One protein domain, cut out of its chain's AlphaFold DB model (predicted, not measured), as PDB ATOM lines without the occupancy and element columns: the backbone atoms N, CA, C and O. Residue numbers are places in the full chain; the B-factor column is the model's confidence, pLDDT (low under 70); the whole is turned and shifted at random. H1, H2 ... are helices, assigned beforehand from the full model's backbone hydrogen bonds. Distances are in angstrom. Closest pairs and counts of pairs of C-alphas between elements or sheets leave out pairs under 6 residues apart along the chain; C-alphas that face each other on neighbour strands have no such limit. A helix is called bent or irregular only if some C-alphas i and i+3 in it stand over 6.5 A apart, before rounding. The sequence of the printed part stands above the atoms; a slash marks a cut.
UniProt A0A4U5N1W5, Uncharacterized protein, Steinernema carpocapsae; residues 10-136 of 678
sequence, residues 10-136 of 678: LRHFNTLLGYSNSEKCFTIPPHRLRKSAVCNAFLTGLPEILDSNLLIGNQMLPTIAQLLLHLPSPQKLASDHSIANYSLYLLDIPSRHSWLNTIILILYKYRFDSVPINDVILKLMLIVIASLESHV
ATOM      1  N   LEU A  10      26.688  32.287  35.300       75.69
ATOM      2  CA  LEU A  10      26.140  31.586  34.132       75.69
ATOM      3  C   LEU A  10      24.757  32.128  33.730       75.69
ATOM      4  O   LEU A  10      24.476  32.298  32.548       75.69
ATOM      5  N   ARG A  11      23.903  32.480  34.702       79.88
ATOM      6  CA  ARG A  11      22.604  33.107  34.416       79.88
ATOM      7  C   ARG A  11      22.760  34.481  33.766       79.88
ATOM      8  O   ARG A  11      22.118  34.730  32.750       79.88
ATOM      9  N   HIS A  12      23.603  35.349  34.330       81.75
ATOM     10  CA  HIS A  12      23.867  36.677  33.772       81.75
ATOM     11  C   HIS A  12      24.511  36.583  32.382       81.75
ATOM     12  O   HIS A  12      24.128  37.308  31.469       81.75
ATOM     13  N   PHE A  13      25.423  35.628  32.197       78.88
ATOM     14  CA  PHE A  13      26.050  35.335  30.918       78.88
ATOM     15  C   PHE A  13      25.029  34.909  29.847       78.88
ATOM     16  O   PHE A  13      24.993  35.494  28.764       78.88
ATOM     17  N   ASN A  14      24.123  33.980  30.172       85.31
ATOM     18  CA  ASN A  14      23.048  33.572  29.263       85.31
ATOM     19  C   ASN A  14      22.121  34.758  28.925       85.31
ATOM     20  O   ASN A  14      21.694  34.885  27.780       85.31
ATOM     21  N   THR A  15      21.883  35.690  29.861       85.94
ATOM     22  CA  THR A  15      21.184  36.959  29.568       85.94
ATOM     23  C   THR A  15      21.951  37.842  28.575       85.94
ATOM     24  O   THR A  15      21.333  38.392  27.667       85.94
ATOM     25  N   LEU A  16      23.280  37.959  28.691       84.94
ATOM     26  CA  LEU A  16      24.107  38.774  27.786       84.94
ATOM     27  C   LEU A  16      24.186  38.216  26.352       84.94
ATOM     28  O   LEU A  16      24.297  38.997  25.409       84.94
ATOM     29  N   LEU A  17      24.095  36.892  26.169       85.62
ATOM     30  CA  LEU A  17      23.943  36.273  24.842       85.62
ATOM     31  C   LEU A  17      22.488  36.244  24.331       85.62
ATOM     32  O   LEU A  17      22.254  35.888  23.176       85.62
ATOM     33  N   GLY A  18      21.502  36.576  25.170       86.12
ATOM     34  CA  GLY A  18      20.077  36.425  24.853       86.12
ATOM     35  C   GLY A  18      19.602  34.967  24.764       86.12
ATOM     36  O   GLY A  18      18.652  34.683  24.032       86.12
ATOM     37  N   TYR A  19      20.255  34.044  25.476       87.44
ATOM     38  CA  TYR A  19      19.904  32.623  25.520       87.44
ATOM     39  C   TYR A  19      18.784  32.346  26.532       87.44
ATOM     40  O   TYR A  19      18.913  32.622  27.731       87.44
ATOM     41  N   SER A  20      17.692  31.759  26.049       85.31
ATOM     42  CA  SER A  20      16.539  31.359  26.850       85.31
ATOM     43  C   SER A  20      16.766  29.972  27.449       85.31
ATOM     44  O   SER A  20      16.757  28.966  26.745       85.31
ATOM     45  N   ASN A  21      16.941  29.889  28.772       79.50
ATOM     46  CA  ASN A  21      17.109  28.596  29.452       79.50
ATOM     47  C   ASN A  21      15.826  27.741  29.448       79.50
ATOM     48  O   ASN A  21      15.913  26.524  29.599       79.50
ATOM     49  N   SER A  22      14.652  28.361  29.292       79.81
ATOM     50  CA  SER A  22      13.351  27.687  29.195       79.81
ATOM     51  C   SER A  22      13.102  27.096  27.806       79.81
ATOM     52  O   SER A  22      12.637  25.966  27.703       79.81
ATOM     53  N   GLU A  23      13.446  27.833  26.749       78.50
ATOM     54  CA  GLU A  23      13.188  27.439  25.351       78.50
ATOM     55  C   GLU A  23      14.413  26.780  24.687       78.50
ATOM     56  O   GLU A  23      14.313  26.242  23.588       78.50
ATOM     57  N   LYS A  24      15.572  26.799  25.364       83.12
ATOM     58  CA  LYS A  24      16.881  26.284  24.911       83.12
ATOM     59  C   LYS A  24      17.377  26.896  23.589       83.12
ATOM     60  O   LYS A  24      18.143  26.267  22.862       83.12
ATOM     61  N   CYS A  25      16.962  28.126  23.289       83.31
ATOM     62  CA  CYS A  25      17.239  28.834  22.038       83.31
ATOM     63  C   CYS A  25      17.819  30.244  22.275       83.31
ATOM     64  O   CYS A  25      17.820  30.760  23.395       83.31
ATOM     65  N   PHE A  26      18.304  30.889  21.210       87.19
ATOM     66  CA  PHE A  26      18.801  32.269  21.246       87.19
ATOM     67  C   PHE A  26      17.766  33.243  20.684       87.19
ATOM     68  O   PHE A  26      17.411  33.178  19.513       87.19
ATOM     69  N   THR A  27      17.354  34.217  21.495       86.94
ATOM     70  CA  THR A  27      16.412  35.280  21.092       86.94
ATOM     71  C   THR A  27      17.030  36.311  20.133       86.94
ATOM     72  O   THR A  27      16.314  37.063  19.473       86.94
ATOM     73  N   ILE A  28      18.365  36.356  20.031       88.38
ATOM     74  CA  ILE A  28      19.112  37.275  19.164       88.38
ATOM     75  C   ILE A  28      19.436  36.574  17.830       88.38
ATOM     76  O   ILE A  28      20.143  35.566  17.848       88.38
ATOM     77  N   PRO A  29      19.009  37.101  16.662       88.69
ATOM     78  CA  PRO A  29      19.302  36.487  15.365       88.69
ATOM     79  C   PRO A  29      20.811  36.336  15.071       88.69
ATOM     80  O   PRO A  29      21.582  37.248  15.408       88.69
ATOM     81  N   PRO A  30      21.249  35.265  14.373       89.25
ATOM     82  CA  PRO A  30      22.670  34.943  14.169       89.25
ATOM     83  C   PRO A  30      23.504  36.095  13.599       89.25
ATOM     84  O   PRO A  30      24.595  36.397  14.084       89.25
ATOM     85  N   HIS A  31      22.959  36.806  12.608       87.44
ATOM     86  CA  HIS A  31      23.627  37.919  11.927       87.44
ATOM     87  C   HIS A  31      23.881  39.151  12.822       87.44
ATOM     88  O   HIS A  31      24.679  40.022  12.457       87.44
ATOM     89  N   ARG A  32      23.199  39.250  13.975       90.31
ATOM     90  CA  ARG A  32      23.487  40.238  15.029       90.31
ATOM     91  C   ARG A  32      24.452  39.668  16.061       90.31
ATOM     92  O   ARG A  32      25.355  40.386  16.482       90.31
ATOM     93  N   LEU A  33      24.284  38.400  16.441       90.06
ATOM     94  CA  LEU A  33      25.109  37.755  17.460       90.06
ATOM     95  C   LEU A  33      26.581  37.638  17.020       90.06
ATOM     96  O   LEU A  33      27.456  38.018  17.791       90.06
ATOM     97  N   ARG A  34      26.843  37.300  15.746       92.69
ATOM     98  CA  ARG A  34      28.181  37.333  15.102       92.69
ATOM     99  C   ARG A  34      28.884  38.705  15.121       92.69
ATOM    100  O   ARG A  34      30.071  38.797  14.829       92.69
ATOM    101  N   LYS A  35      28.153  39.786  15.419       89.94
ATOM    102  CA  LYS A  35      28.673  41.164  15.543       89.94
ATOM    103  C   LYS A  35      28.724  41.645  16.999       89.94
ATOM    104  O   LYS A  35      29.024  42.810  17.246       89.94
ATOM    105  N   SER A  36      28.394  40.782  17.961       91.81
ATOM    106  CA  SER A  36      28.432  41.102  19.385       91.81
ATOM    107  C   SER A  36      29.832  40.868  19.937       91.81
ATOM    108  O   SER A  36      30.299  39.734  19.988       91.81
ATOM    109  N   ALA A  37      30.475  41.928  20.434       89.94
ATOM    110  CA  ALA A  37      31.775  41.820  21.100       89.94
ATOM    111  C   ALA A  37      31.754  40.817  22.271       89.94
ATOM    112  O   ALA A  37      32.730  40.107  22.478       89.94
ATOM    113  N   VAL A  38      30.626  40.705  22.988       89.88
ATOM    114  CA  VAL A  38      30.449  39.726  24.076       89.88
ATOM    115  C   VAL A  38      30.439  38.292  23.544       89.88
ATOM    116  O   VAL A  38      31.035  37.412  24.157       89.88
ATOM    117  N   CYS A  39      29.791  38.048  22.400       91.62
ATOM    118  CA  CYS A  39      29.741  36.708  21.823       91.62
ATOM    119  C   CYS A  39      31.089  36.294  21.230       91.62
ATOM    120  O   CYS A  39      31.513  35.162  21.436       91.62
ATOM    121  N   ASN A  40      31.772  37.200  20.530       91.75
ATOM    122  CA  ASN A  40      33.034  36.875  19.871       91.75
ATOM    123  C   ASN A  40      34.154  36.693  20.915       91.75
ATOM    124  O   ASN A  40      34.877  35.705  20.856       91.75
ATOM    125  N   ALA A  41      34.223  37.552  21.944       91.94
ATOM    126  CA  ALA A  41      35.158  37.372  23.060       91.94
ATOM    127  C   ALA A  41      34.901  36.073  23.848       91.94
ATOM    128  O   ALA A  41      35.847  35.422  24.284       91.94
ATOM    129  N   PHE A  42      33.635  35.666  24.005       91.38
ATOM    130  CA  PHE A  42      33.308  34.374  24.604       91.38
ATOM    131  C   PHE A  42      33.728  33.201  23.715       91.38
ATOM    132  O   PHE A  42      34.378  32.285  24.208       91.38
ATOM    133  N   LEU A  43      33.399  33.241  22.420       93.88
ATOM    134  CA  LEU A  43      33.737  32.194  21.454       93.88
ATOM    135  C   LEU A  43      35.249  31.936  21.406       93.88
ATOM    136  O   LEU A  43      35.659  30.782  21.418       93.88
ATOM    137  N   THR A  44      36.075  32.986  21.423       94.44
ATOM    138  CA  THR A  44      37.542  32.853  21.473       94.44
ATOM    139  C   THR A  44      38.050  32.273  22.796       94.44
ATOM    140  O   THR A  44      39.028  31.536  22.791       94.44
ATOM    141  N   GLY A  45      37.376  32.534  23.923       92.19
ATOM    142  CA  GLY A  45      37.717  31.935  25.221       92.19
ATOM    143  C   GLY A  45      37.181  30.511  25.441       92.19
ATOM    144  O   GLY A  45      37.578  29.851  26.402       92.19
ATOM    145  N   LEU A  46      36.275  30.015  24.588       93.00
ATOM    146  CA  LEU A  46      35.642  28.706  24.778       93.00
ATOM    147  C   LEU A  46      36.615  27.517  24.791       93.00
ATOM    148  O   LEU A  46      36.443  26.671  25.674       93.00
ATOM    149  N   PRO A  47      37.630  27.432  23.905       93.62
ATOM    150  CA  PRO A  47      38.617  26.360  23.954       93.62
ATOM    151  C   PRO A  47      39.318  26.269  25.316       93.62
ATOM    152  O   PRO A  47      39.293  25.215  25.945       93.62
ATOM    153  N   GLU A  48      39.843  27.382  25.837       91.94
ATOM    154  CA  GLU A  48      40.540  27.417  27.132       91.94
ATOM    155  C   GLU A  48      39.627  27.025  28.306       91.94
ATOM    156  O   GLU A  48      40.042  26.286  29.201       91.94
ATOM    157  N   ILE A  49      38.367  27.483  28.296       89.50
ATOM    158  CA  ILE A  49      37.366  27.158  29.327       89.50
ATOM    159  C   ILE A  49      37.043  25.658  29.323       89.50
ATOM    160  O   ILE A  49      36.981  25.038  30.391       89.50
ATOM    161  N   LEU A  50      36.837  25.076  28.138       91.00
ATOM    162  CA  LEU A  50      36.544  23.651  27.978       91.00
ATOM    163  C   LEU A  50      37.759  22.765  28.264       91.00
ATOM    164  O   LEU A  50      37.579  21.655  28.766       91.00
ATOM    165  N   ASP A  51      38.971  23.233  27.980       92.69
ATOM    166  CA  ASP A  51      40.188  22.477  28.254       92.69
ATOM    167  C   ASP A  51      40.507  22.441  29.759       92.69
ATOM    168  O   ASP A  51      40.729  21.364  30.321       92.69
ATOM    169  N   SER A  52      40.435  23.610  30.413       89.56
ATOM    170  CA  SER A  52      40.920  23.840  31.783       89.56
ATOM    171  C   SER A  52      40.002  23.322  32.894       89.56
ATOM    172  O   SER A  52      40.463  23.093  34.013       89.56
ATOM    173  N   ASN A  53      38.687  23.207  32.663       87.62
ATOM    174  CA  ASN A  53      37.755  22.807  33.722       87.62
ATOM    175  C   ASN A  53      36.546  22.016  33.206       87.62
ATOM    176  O   ASN A  53      35.467  22.566  32.983       87.62
ATOM    177  N   LEU A  54      36.704  20.691  33.142       88.81
ATOM    178  CA  LEU A  54      35.658  19.758  32.712       88.81
ATOM    179  C   LEU A  54      34.338  19.895  33.493       88.81
ATOM    180  O   LEU A  54      33.270  19.680  32.926       88.81
ATOM    181  N   LEU A  55      34.367  20.264  34.778       86.88
ATOM    182  CA  LEU A  55      33.149  20.394  35.588       86.88
ATOM    183  C   LEU A  55      32.335  21.637  35.200       86.88
ATOM    184  O   LEU A  55      31.111  21.561  35.110       86.88
ATOM    185  N   ILE A  56      32.998  22.766  34.933       84.56
ATOM    186  CA  ILE A  56      32.348  23.975  34.406       84.56
ATOM    187  C   ILE A  56      31.929  23.748  32.949       84.56
ATOM    188  O   ILE A  56      30.793  24.055  32.592       84.56
ATOM    189  N   GLY A  57      32.794  23.139  32.134       87.25
ATOM    190  CA  GLY A  57      32.494  22.806  30.745       87.25
ATOM    191  C   GLY A  57      31.236  21.950  30.604       87.25
ATOM    192  O   GLY A  57      30.349  22.318  29.846       87.25
ATOM    193  N   ASN A  58      31.069  20.895  31.413       88.25
ATOM    194  CA  ASN A  58      29.855  20.065  31.398       88.25
ATOM    195  C   ASN A  58      28.584  20.848  31.791       88.25
ATOM    196  O   ASN A  58      27.514  20.588  31.245       88.25
ATOM    197  N   GLN A  59      28.679  21.834  32.692       86.75
ATOM    198  CA  GLN A  59      27.544  22.708  33.038       86.75
ATOM    199  C   GLN A  59      27.183  23.686  31.908       86.75
ATOM    200  O   GLN A  59      26.027  24.092  31.791       86.75
ATOM    201  N   MET A  60      28.157  24.071  31.079       87.38
ATOM    202  CA  MET A  60      27.968  25.016  29.977       87.38
ATOM    203  C   MET A  60      27.699  24.332  28.627       87.38
ATOM    204  O   MET A  60      27.085  24.952  27.758       87.38
ATOM    205  N   LEU A  61      28.084  23.061  28.465       89.56
ATOM    206  CA  LEU A  61      28.046  22.292  27.215       89.56
ATOM    207  C   LEU A  61      26.706  22.379  26.458       89.56
ATOM    208  O   LEU A  61      26.754  22.636  25.257       89.56
ATOM    209  N   PRO A  62      25.514  22.282  27.090       88.94
ATOM    210  CA  PRO A  62      24.249  22.438  26.364       88.94
ATOM    211  C   PRO A  62      24.061  23.839  25.764       88.94
ATOM    212  O   PRO A  62      23.537  23.971  24.664       88.94
ATOM    213  N   THR A  63      24.517  24.889  26.458       89.00
ATOM    214  CA  THR A  63      24.450  26.277  25.960       89.00
ATOM    215  C   THR A  63      25.492  26.507  24.862       89.00
ATOM    216  O   THR A  63      25.212  27.175  23.872       89.00
ATOM    217  N   ILE A  64      26.683  25.915  25.013       92.38
ATOM    218  CA  ILE A  64      27.778  25.997  24.040       92.38
ATOM    219  C   ILE A  64      27.399  25.297  22.734       92.38
ATOM    220  O   ILE A  64      27.514  25.898  21.674       92.38
ATOM    221  N   ALA A  65      26.889  24.066  22.793       91.69
ATOM    222  CA  ALA A  65      26.509  23.312  21.602       91.69
ATOM    223  C   ALA A  65      25.381  24.010  20.814       91.69
ATOM    224  O   ALA A  65      25.438  24.076  19.586       91.69
ATOM    225  N   GLN A  66      24.411  24.622  21.506       91.00
ATOM    226  CA  GLN A  66      23.405  25.474  20.859       91.00
ATOM    227  C   GLN A  66      24.012  26.763  20.280       91.00
ATOM    228  O   GLN A  66      23.596  27.196  19.209       91.00
ATOM    229  N   LEU A  67      25.008  27.380  20.933       92.25
ATOM    230  CA  LEU A  67      25.686  28.569  20.401       92.25
ATOM    231  C   LEU A  67      26.459  28.251  19.113       92.25
ATOM    232  O   LEU A  67      26.374  29.004  18.142       92.25
ATOM    233  N   LEU A  68      27.174  27.123  19.097       94.19
ATOM    234  CA  LEU A  68      27.883  26.623  17.920       94.19
ATOM    235  C   LEU A  68      26.909  26.321  16.770       94.19
ATOM    236  O   LEU A  68      27.240  26.600  15.623       94.19
ATOM    237  N   LEU A  69      25.702  25.827  17.057       92.00
ATOM    238  CA  LEU A  69      24.670  25.610  16.038       92.00
ATOM    239  C   LEU A  69      24.084  26.941  15.529       92.00
ATOM    240  O   LEU A  69      23.870  27.118  14.333       92.00
ATOM    241  N   HIS A  70      23.848  27.901  16.424       90.75
ATOM    242  CA  HIS A  70      23.179  29.163  16.095       90.75
ATOM    243  C   HIS A  70      24.064  30.146  15.317       90.75
ATOM    244  O   HIS A  70      23.590  30.816  14.405       90.75
ATOM    245  N   LEU A  71      25.352  30.255  15.651       92.12
ATOM    246  CA  LEU A  71      26.247  31.277  15.090       92.12
ATOM    247  C   LEU A  71      26.465  31.218  13.561       92.12
ATOM    248  O   LEU A  71      26.270  32.258  12.918       92.12
ATOM    249  N   PRO A  72      26.849  30.077  12.951       92.44
ATOM    250  CA  PRO A  72      27.013  29.965  11.499       92.44
ATOM    251  C   PRO A  72      25.683  29.999  10.731       92.44
ATOM    252  O   PRO A  72      25.687  30.185   9.517       92.44
ATOM    253  N   SER A  73      24.544  29.879  11.420       90.00
ATOM    254  CA  SER A  73      23.229  29.769  10.793       90.00
ATOM    255  C   SER A  73      22.876  30.965   9.876       90.00
ATOM    256  O   SER A  73      23.098  32.133  10.243       90.00
ATOM    257  N   PRO A  74      22.295  30.710   8.682       85.50
ATOM    258  CA  PRO A  74      21.870  31.737   7.725       85.50
ATOM    259  C   PRO A  74      20.514  32.383   8.067       85.50
ATOM    260  O   PRO A  74      20.057  33.258   7.328       85.50
ATOM    261  N   GLN A  75      19.863  31.962   9.159       84.19
ATOM    262  CA  GLN A  75      18.550  32.449   9.599       84.19
ATOM    263  C   GLN A  75      18.477  33.983   9.700       84.19
ATOM    264  O   GLN A  75      19.419  34.668  10.126       84.19
ATOM    265  N   LYS A  76      17.311  34.533   9.346       74.50
ATOM    266  CA  LYS A  76      17.034  35.974   9.402       74.50
ATOM    267  C   LYS A  76      16.358  36.346  10.719       74.50
ATOM    268  O   LYS A  76      16.674  37.401  11.275       74.50
ATOM    269  N   LEU A  77      15.486  35.477  11.227       72.25
ATOM    270  CA  LEU A  77      14.754  35.615  12.484       72.25
ATOM    271  C   LEU A  77      15.150  34.494  13.457       72.25
ATOM    272  O   LEU A  77      15.562  33.418  13.044       72.25
ATOM    273  N   ALA A  78      14.995  34.733  14.760       62.53
ATOM    274  CA  ALA A  78      15.284  33.736  15.799       62.53
ATOM    275  C   ALA A  78      14.261  32.576  15.860       62.53
ATOM    276  O   ALA A  78      14.472  31.601  16.574       62.53
ATOM    277  N   SER A  79      13.149  32.697  15.130       63.41
ATOM    278  CA  SER A  79      12.075  31.702  15.004       63.41
ATOM    279  C   SER A  79      12.229  30.772  13.793       63.41
ATOM    280  O   SER A  79      11.400  29.889  13.597       63.41
ATOM    281  N   ASP A  80      13.234  30.995  12.942       68.62
ATOM    282  CA  ASP A  80      13.422  30.241  11.701       68.62
ATOM    283  C   ASP A  80      13.962  28.827  12.011       68.62
ATOM    284  O   ASP A  80      15.066  28.675  12.536       68.62
ATOM    285  N   HIS A  81      13.245  27.763  11.638       63.00
ATOM    286  CA  HIS A  81      13.782  26.399  11.735       63.00
ATOM    287  C   HIS A  81      14.763  26.110  10.587       63.00
ATOM    288  O   HIS A  81      14.356  25.923   9.442       63.00
ATOM    289  N   SER A  82      16.062  26.023  10.887       61.09
ATOM    290  CA  SER A  82      17.073  25.595   9.910       61.09
ATOM    291  C   SER A  82      17.366  24.097   9.998       61.09
ATOM    292  O   SER A  82      17.848  23.617  11.027       61.09
ATOM    293  N   ILE A  83      17.214  23.390   8.878       64.44
ATOM    294  CA  ILE A  83      17.946  22.141   8.631       64.44
ATOM    295  C   ILE A  83      19.450  22.480   8.658       64.44
ATOM    296  O   ILE A  83      19.854  23.511   8.117       64.44
ATOM    297  N   ALA A  84      20.276  21.648   9.299       72.50
ATOM    298  CA  ALA A  84      21.722  21.864   9.450       72.50
ATOM    299  C   ALA A  84      22.490  21.549   8.148       72.50
ATOM    300  O   ALA A  84      23.290  20.621   8.081       72.50
ATOM    301  N   ASN A  85      22.175  22.297   7.091       78.69
ATOM    302  CA  ASN A  85      22.698  22.140   5.737       78.69
ATOM    303  C   ASN A  85      23.240  23.487   5.231       78.69
ATOM    304  O   ASN A  85      22.708  24.086   4.297       78.69
ATOM    305  N   TYR A  86      24.241  23.999   5.942       88.88
ATOM    306  CA  TYR A  86      24.950  25.252   5.683       88.88
ATOM    307  C   TYR A  86      26.362  25.156   6.275       88.88
ATOM    308  O   TYR A  86      26.615  24.320   7.143       88.88
ATOM    309  N   SER A  87      27.276  26.001   5.805       93.00
ATOM    310  CA  SER A  87      28.692  25.971   6.171       93.00
ATOM    311  C   SER A  87      29.063  26.979   7.269       93.00
ATOM    312  O   SER A  87      28.257  27.799   7.717       93.00
ATOM    313  N   LEU A  88      30.341  26.972   7.655       94.88
ATOM    314  CA  LEU A  88      30.967  27.990   8.498       94.88
ATOM    315  C   LEU A  88      31.333  29.288   7.745       94.88
ATOM    316  O   LEU A  88      31.866  30.204   8.369       94.88
ATOM    317  N   TYR A  89      31.062  29.416   6.437       92.88
ATOM    318  CA  TYR A  89      31.474  30.575   5.619       92.88
ATOM    319  C   TYR A  89      30.948  31.920   6.155       92.88
ATOM    320  O   TYR A  89      31.584  32.964   6.005       92.88
ATOM    321  N   LEU A  90      29.806  31.892   6.848       91.75
ATOM    322  CA  LEU A  90      29.178  33.050   7.487       91.75
ATOM    323  C   LEU A  90      29.892  33.562   8.759       91.75
ATOM    324  O   LEU A  90      29.474  34.596   9.301       91.75
ATOM    325  N   LEU A  91      30.938  32.875   9.223       92.75
ATOM    326  CA  LEU A  91      31.852  33.300  10.287       92.75
ATOM    327  C   LEU A  91      33.171  33.822   9.697       92.75
ATOM    328  O   LEU A  91      33.692  33.283   8.717       92.75
ATOM    329  N   ASP A  92      33.726  34.856  10.327       91.56
ATOM    330  CA  ASP A  92      35.072  35.356  10.049       91.56
ATOM    331  C   ASP A  92      36.154  34.400  10.578       91.56
ATOM    332  O   ASP A  92      35.898  33.592  11.469       91.56
ATOM    333  N   ILE A  93      37.364  34.482  10.015       93.06
ATOM    334  CA  ILE A  93      38.438  33.491  10.209       93.06
ATOM    335  C   ILE A  93      38.726  33.192  11.702       93.06
ATOM    336  O   ILE A  93      38.634  32.024  12.076       93.06
ATOM    337  N   PRO A  94      38.945  34.183  12.597       93.44
ATOM    338  CA  PRO A  94      39.212  33.896  14.011       93.44
ATOM    339  C   PRO A  94      38.022  33.231  14.718       93.44
ATOM    340  O   PRO A  94      38.206  32.361  15.573       93.44
ATOM    341  N   SER A  95      36.793  33.601  14.344       94.38
ATOM    342  CA  SER A  95      35.571  32.968  14.845       94.38
ATOM    343  C   SER A  95      35.434  31.528  14.342       94.38
ATOM    344  O   SER A  95      35.015  30.673  15.118       94.38
ATOM    345  N   ARG A  96      35.820  31.227  13.090       95.75
ATOM    346  CA  ARG A  96      35.874  29.848  12.563       95.75
ATOM    347  C   ARG A  96      36.873  28.996  13.328       95.75
ATOM    348  O   ARG A  96      36.495  27.934  13.808       95.75
ATOM    349  N   HIS A  97      38.103  29.473  13.505       96.38
ATOM    350  CA  HIS A  97      39.134  28.765  14.275       96.38
ATOM    351  C   HIS A  97      38.686  28.508  15.715       96.38
ATOM    352  O   HIS A  97      38.817  27.394  16.217       96.38
ATOM    353  N   SER A  98      38.090  29.509  16.367       97.12
ATOM    354  CA  SER A  98      37.568  29.386  17.734       97.12
ATOM    355  C   SER A  98      36.407  28.379  17.823       97.12
ATOM    356  O   SER A  98      36.381  27.536  18.719       97.12
ATOM    357  N   TRP A  99      35.472  28.413  16.864       97.50
ATOM    358  CA  TRP A  99      34.358  27.460  16.736       97.50
ATOM    359  C   TRP A  99      34.864  26.027  16.524       97.50
ATOM    360  O   TRP A  99      34.425  25.109  17.218       97.50
ATOM    361  N   LEU A 100      35.827  25.846  15.616       98.06
ATOM    362  CA  LEU A 100      36.388  24.546  15.250       98.06
ATOM    363  C   LEU A 100      37.189  23.922  16.397       98.06
ATOM    364  O   LEU A 100      36.927  22.780  16.766       98.06
ATOM    365  N   ASN A 101      38.068  24.686  17.049       97.25
ATOM    366  CA  ASN A 101      38.764  24.219  18.250       97.25
ATOM    367  C   ASN A 101      37.786  23.888  19.394       97.25
ATOM    368  O   ASN A 101      37.997  22.919  20.122       97.25
ATOM    369  N   THR A 102      36.675  24.626  19.522       97.31
ATOM    370  CA  THR A 102      35.631  24.312  20.512       97.31
ATOM    371  C   THR A 102      34.970  22.958  20.225       97.31
ATOM    372  O   THR A 102      34.860  22.144  21.141       97.31
ATOM    373  N   ILE A 103      34.549  22.675  18.982       97.31
ATOM    374  CA  ILE A 103      33.932  21.374  18.664       97.31
ATOM    375  C   ILE A 103      34.947  20.225  18.744       97.31
ATOM    376  O   ILE A 103      34.599  19.186  19.294       97.31
ATOM    377  N   ILE A 104      36.208  20.415  18.333       97.12
ATOM    378  CA  ILE A 104      37.273  19.410  18.512       97.12
ATOM    379  C   ILE A 104      37.454  19.072  20.001       97.12
ATOM    380  O   ILE A 104      37.487  17.900  20.360       97.12
ATOM    381  N   LEU A 105      37.485  20.064  20.898       95.94
ATOM    382  CA  LEU A 105      37.614  19.817  22.341       95.94
ATOM    383  C   LEU A 105      36.386  19.130  22.956       95.94
ATOM    384  O   LEU A 105      36.546  18.298  23.853       95.94
ATOM    385  N   ILE A 106      35.174  19.412  22.464       95.38
ATOM    386  CA  ILE A 106      33.959  18.660  22.828       95.38
ATOM    387  C   ILE A 106      34.091  17.201  22.368       95.38
ATOM    388  O   ILE A 106      33.929  16.279  23.173       95.38
ATOM    389  N   LEU A 107      34.452  16.998  21.099       95.56
ATOM    390  CA  LEU A 107      34.667  15.687  20.491       95.56
ATOM    391  C   LEU A 107      35.830  14.916  21.123       95.56
ATOM    392  O   LEU A 107      35.801  13.694  21.099       95.56
ATOM    393  N   TYR A 108      36.800  15.581  21.752       94.44
ATOM    394  CA  TYR A 108      37.926  14.933  22.424       94.44
ATOM    395  C   TYR A 108      37.650  14.632  23.910       94.44
ATOM    396  O   TYR A 108      37.770  13.483  24.332       94.44
ATOM    397  N   LYS A 109      37.238  15.626  24.717       93.56
ATOM    398  CA  LYS A 109      37.159  15.488  26.192       93.56
ATOM    399  C   LYS A 109      35.761  15.201  26.767       93.56
ATOM    400  O   LYS A 109      35.670  14.716  27.894       93.56
ATOM    401  N   TYR A 110      34.666  15.504  26.061       93.19
ATOM    402  CA  TYR A 110      33.311  15.527  26.649       93.19
ATOM    403  C   TYR A 110      32.435  14.372  26.169       93.19
ATOM    404  O   TYR A 110      32.502  13.994  25.006       93.19
ATOM    405  N   ARG A 111      31.615  13.770  27.039       90.00
ATOM    406  CA  ARG A 111      30.630  12.758  26.610       90.00
ATOM    407  C   ARG A 111      29.482  13.426  25.852       90.00
ATOM    408  O   ARG A 111      28.915  14.404  26.334       90.00
ATOM    409  N   PHE A 112      29.172  12.902  24.669       90.62
ATOM    410  CA  PHE A 112      28.143  13.422  23.763       90.62
ATOM    411  C   PHE A 112      27.184  12.341  23.240       90.62
ATOM    412  O   PHE A 112      26.284  12.651  22.473       90.62
ATOM    413  N   ASP A 113      27.352  11.103  23.696       85.94
ATOM    414  CA  ASP A 113      26.601   9.886  23.364       85.94
ATOM    415  C   ASP A 113      25.108   9.931  23.759       85.94
ATOM    416  O   ASP A 113      24.282   9.193  23.224       85.94
ATOM    417  N   SER A 114      24.733  10.821  24.682       85.38
ATOM    418  CA  SER A 114      23.389  10.883  25.268       85.38
ATOM    419  C   SER A 114      22.462  11.916  24.614       85.38
ATOM    420  O   SER A 114      22.873  12.987  24.162       85.38
ATOM    421  N   VAL A 115      21.160  11.622  24.621       82.81
ATOM    422  CA  VAL A 115      20.109  12.568  24.210       82.81
ATOM    423  C   VAL A 115      19.977  13.684  25.258       82.81
ATOM    424  O   VAL A 115      19.925  13.381  26.451       82.81
ATOM    425  N   PRO A 116      19.886  14.977  24.874       83.31
ATOM    426  CA  PRO A 116      19.780  15.520  23.516       83.31
ATOM    427  C   PRO A 116      21.095  16.113  22.970       83.31
ATOM    428  O   PRO A 116      21.050  16.919  22.043       83.31
ATOM    429  N   ILE A 117      22.256  15.827  23.575       87.81
ATOM    430  CA  ILE A 117      23.526  16.418  23.118       87.81
ATOM    431  C   ILE A 117      24.015  15.743  21.826       87.81
ATOM    432  O   ILE A 117      24.483  16.448  20.933       87.81
ATOM    433  N   ASN A 118      23.787  14.435  21.662       90.12
ATOM    434  CA  ASN A 118      24.083  13.675  20.440       90.12
ATOM    435  C   ASN A 118      23.459  14.296  19.171       90.12
ATOM    436  O   ASN A 118      24.171  14.559  18.200       90.12
ATOM    437  N   ASP A 119      22.166  14.635  19.202       90.50
ATOM    438  CA  ASP A 119      21.428  15.282  18.108       90.50
ATOM    439  C   ASP A 119      22.013  16.641  17.710       90.50
ATOM    440  O   ASP A 119      21.864  17.080  16.567       90.50
ATOM    441  N   VAL A 120      22.624  17.351  18.664       91.31
ATOM    442  CA  VAL A 120      23.276  18.638  18.408       91.31
ATOM    443  C   VAL A 120      24.661  18.403  17.819       91.31
ATOM    444  O   VAL A 120      24.974  19.027  16.811       91.31
ATOM    445  N   ILE A 121      25.455  17.466  18.354       93.88
ATOM    446  CA  ILE A 121      26.768  17.128  17.780       93.88
ATOM    447  C   ILE A 121      26.628  16.634  16.337       93.88
ATOM    448  O   ILE A 121      27.352  17.126  15.478       93.88
ATOM    449  N   LEU A 122      25.641  15.789  16.015       92.94
ATOM    450  CA  LEU A 122      25.360  15.391  14.627       92.94
ATOM    451  C   LEU A 122      25.094  16.599  13.714       92.94
ATOM    452  O   LEU A 122      25.615  16.659  12.603       92.94
ATOM    453  N   LYS A 123      24.342  17.603  14.183       93.44
ATOM    454  CA  LYS A 123      24.084  18.844  13.425       93.44
ATOM    455  C   LYS A 123      25.339  19.709  13.275       93.44
ATOM    456  O   LYS A 123      25.525  20.302  12.217       93.44
ATOM    457  N   LEU A 124      26.220  19.747  14.276       95.44
ATOM    458  CA  LEU A 124      27.522  20.417  14.174       95.44
ATOM    459  C   LEU A 124      28.449  19.692  13.183       95.44
ATOM    460  O   LEU A 124      29.076  20.348  12.354       95.44
ATOM    461  N   MET A 125      28.471  18.356  13.182       95.94
ATOM    462  CA  MET A 125      29.238  17.567  12.211       95.94
ATOM    463  C   MET A 125      28.706  17.713  10.784       95.94
ATOM    464  O   MET A 125      29.496  17.804   9.849       95.94
ATOM    465  N   LEU A 126      27.388  17.827  10.601       95.56
ATOM    466  CA  LEU A 126      26.794  18.152   9.301       95.56
ATOM    467  C   LEU A 126      27.243  19.529   8.779       95.56
ATOM    468  O   LEU A 126      27.469  19.657   7.580       95.56
ATOM    469  N   ILE A 127      27.444  20.524   9.654       95.88
ATOM    470  CA  ILE A 127      27.980  21.853   9.293       95.88
ATOM    471  C   ILE A 127      29.479  21.786   8.942       95.88
ATOM    472  O   ILE A 127      29.918  22.443   7.997       95.88
ATOM    473  N   VAL A 128      30.265  20.963   9.648       96.94
ATOM    474  CA  VAL A 128      31.677  20.690   9.303       96.94
ATOM    475  C   VAL A 128      31.777  20.050   7.914       96.94
ATOM    476  O   VAL A 128      32.482  20.564   7.046       96.94
ATOM    477  N   ILE A 129      31.006  18.986   7.662       95.31
ATOM    478  CA  ILE A 129      30.980  18.285   6.368       95.31
ATOM    479  C   ILE A 129      30.485  19.216   5.254       95.31
ATOM    480  O   ILE A 129      31.124  19.297   4.209       95.31
ATOM    481  N   ALA A 130      29.413  19.982   5.486       94.19
ATOM    482  CA  ALA A 130      28.909  20.961   4.520       94.19
ATOM    483  C   ALA A 130      29.932  22.069   4.205       94.19
ATOM    484  O   ALA A 130      29.947  22.583   3.090       94.19
ATOM    485  N   SER A 131      30.816  22.417   5.148       95.12
ATOM    486  CA  SER A 131      31.908  23.371   4.904       95.12
ATOM    487  C   SER A 131      32.973  22.789   3.973       95.12
ATOM    488  O   SER A 131      33.384  23.465   3.032       95.12
ATOM    489  N   LEU A 132      33.347  21.518   4.157       94.88
ATOM    490  CA  LEU A 132      34.238  20.808   3.233       94.88
ATOM    491  C   LEU A 132      33.595  20.645   1.842       94.88
ATOM    492  O   LEU A 132      34.228  20.957   0.836       94.88
ATOM    493  N   GLU A 133      32.321  20.248   1.766       92.88
ATOM    494  CA  GLU A 133      31.574  20.123   0.502       92.88
ATOM    495  C   GLU A 133      31.407  21.457  -0.242       92.88
ATOM    496  O   GLU A 133      31.496  21.489  -1.467       92.88
ATOM    497  N   SER A 134      31.175  22.563   0.477       90.56
ATOM    498  CA  SER A 134      31.060  23.900  -0.126       90.56
ATOM    499  C   SER A 134      32.391  24.424  -0.675       90.56
ATOM    500  O   SER A 134      32.388  25.214  -1.621       90.56
ATOM    501  N   HIS A 135      33.517  23.942  -0.133       90.75
ATOM    502  CA  HIS A 135      34.844  24.227  -0.663       90.75
ATOM    503  C   HIS A 135      35.103  23.470  -1.973       90.75
ATOM    504  O   HIS A 135      35.441  24.091  -2.980       90.75
ATOM    505  N   VAL A 136      34.874  22.149  -2.001       88.88
ATOM    506  CA  VAL A 136      34.957  21.340  -3.235       88.88
ATOM    507  C   VAL A 136      33.626  21.276  -3.979       88.88
ATOM    508  O   VAL A 136      33.044  20.211  -4.200       88.88
TER     509      VAL A 136
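This is residues 10 to 136 of the 678 residues of an uncharacterized protein of Steinernema carpocapsae (UniProt A0A4U5N1W5). Six helices form a rounded, all-helix body round H4, with H3 and H5 side by side along one side and H6 crossing H4 on another. H1 and short H2 lie on the side away from H6, while the unnamed residues 18 to 29 and 76 to 83 lie across H4 from H3 and H5. The printed part has 127 residues, with H1 to H6 in chain order and no named strand; it is compact, with a radius of gyration of the C-alphas of 13.6 A and spans of 38 by 29 by 28 A.

H1, residues 10 to 17, begins at C-alpha 10 (26.140, 31.586, 34.132). H2 holds residues 30 to 33. H3, residues 37 to 52, and H4, residues 54 to 70, each measure 22.8 A; both are irregular, with C-alphas 44 and 47 7.0 A apart and C-alphas 59 and 62 7.4 A apart. H5, residues 93 to 109, measures 24.1 A. H6, residues 117 to 135, measures 27.5 A and ends at C-alpha 135 (34.844, 24.227, -0.663).

The hub, H3, touches H5 at a shallow tilt of 30 degrees, the same way, closest at C-alphas Pro 47 and Thr 102, 5.0 A. H3 and H4 touch only at the corner, closest at C-alphas Leu 50 and Gly 57, 5.0 A. H3 only just touches H1, with 3 pairs of C-alphas within 8 A, closest at Cys 39 and Leu 17, 6.6 A. Residues 62 to 69 of H4 touch H6 at a steep tilt of 50 degrees, closest at C-alphas Leu 69 and Leu 124, 6.2 A. H2 is near H4, with C-alphas Pro 30 and His 70 6.1 A apart. Every O i to N i+4 pair is within hydrogen-bond range in H1, H5 and H6, 10 of 12 in H3 and 11 of 13 in H4; H2 is too short for such a pair.

The farthest C-alphas, His 12 and Val 136, are 41.6 A apart. The printed part has no cut; the links H1 to H2 and H4 to H5 are long. Residues 78 to 83 have pLDDT under 70.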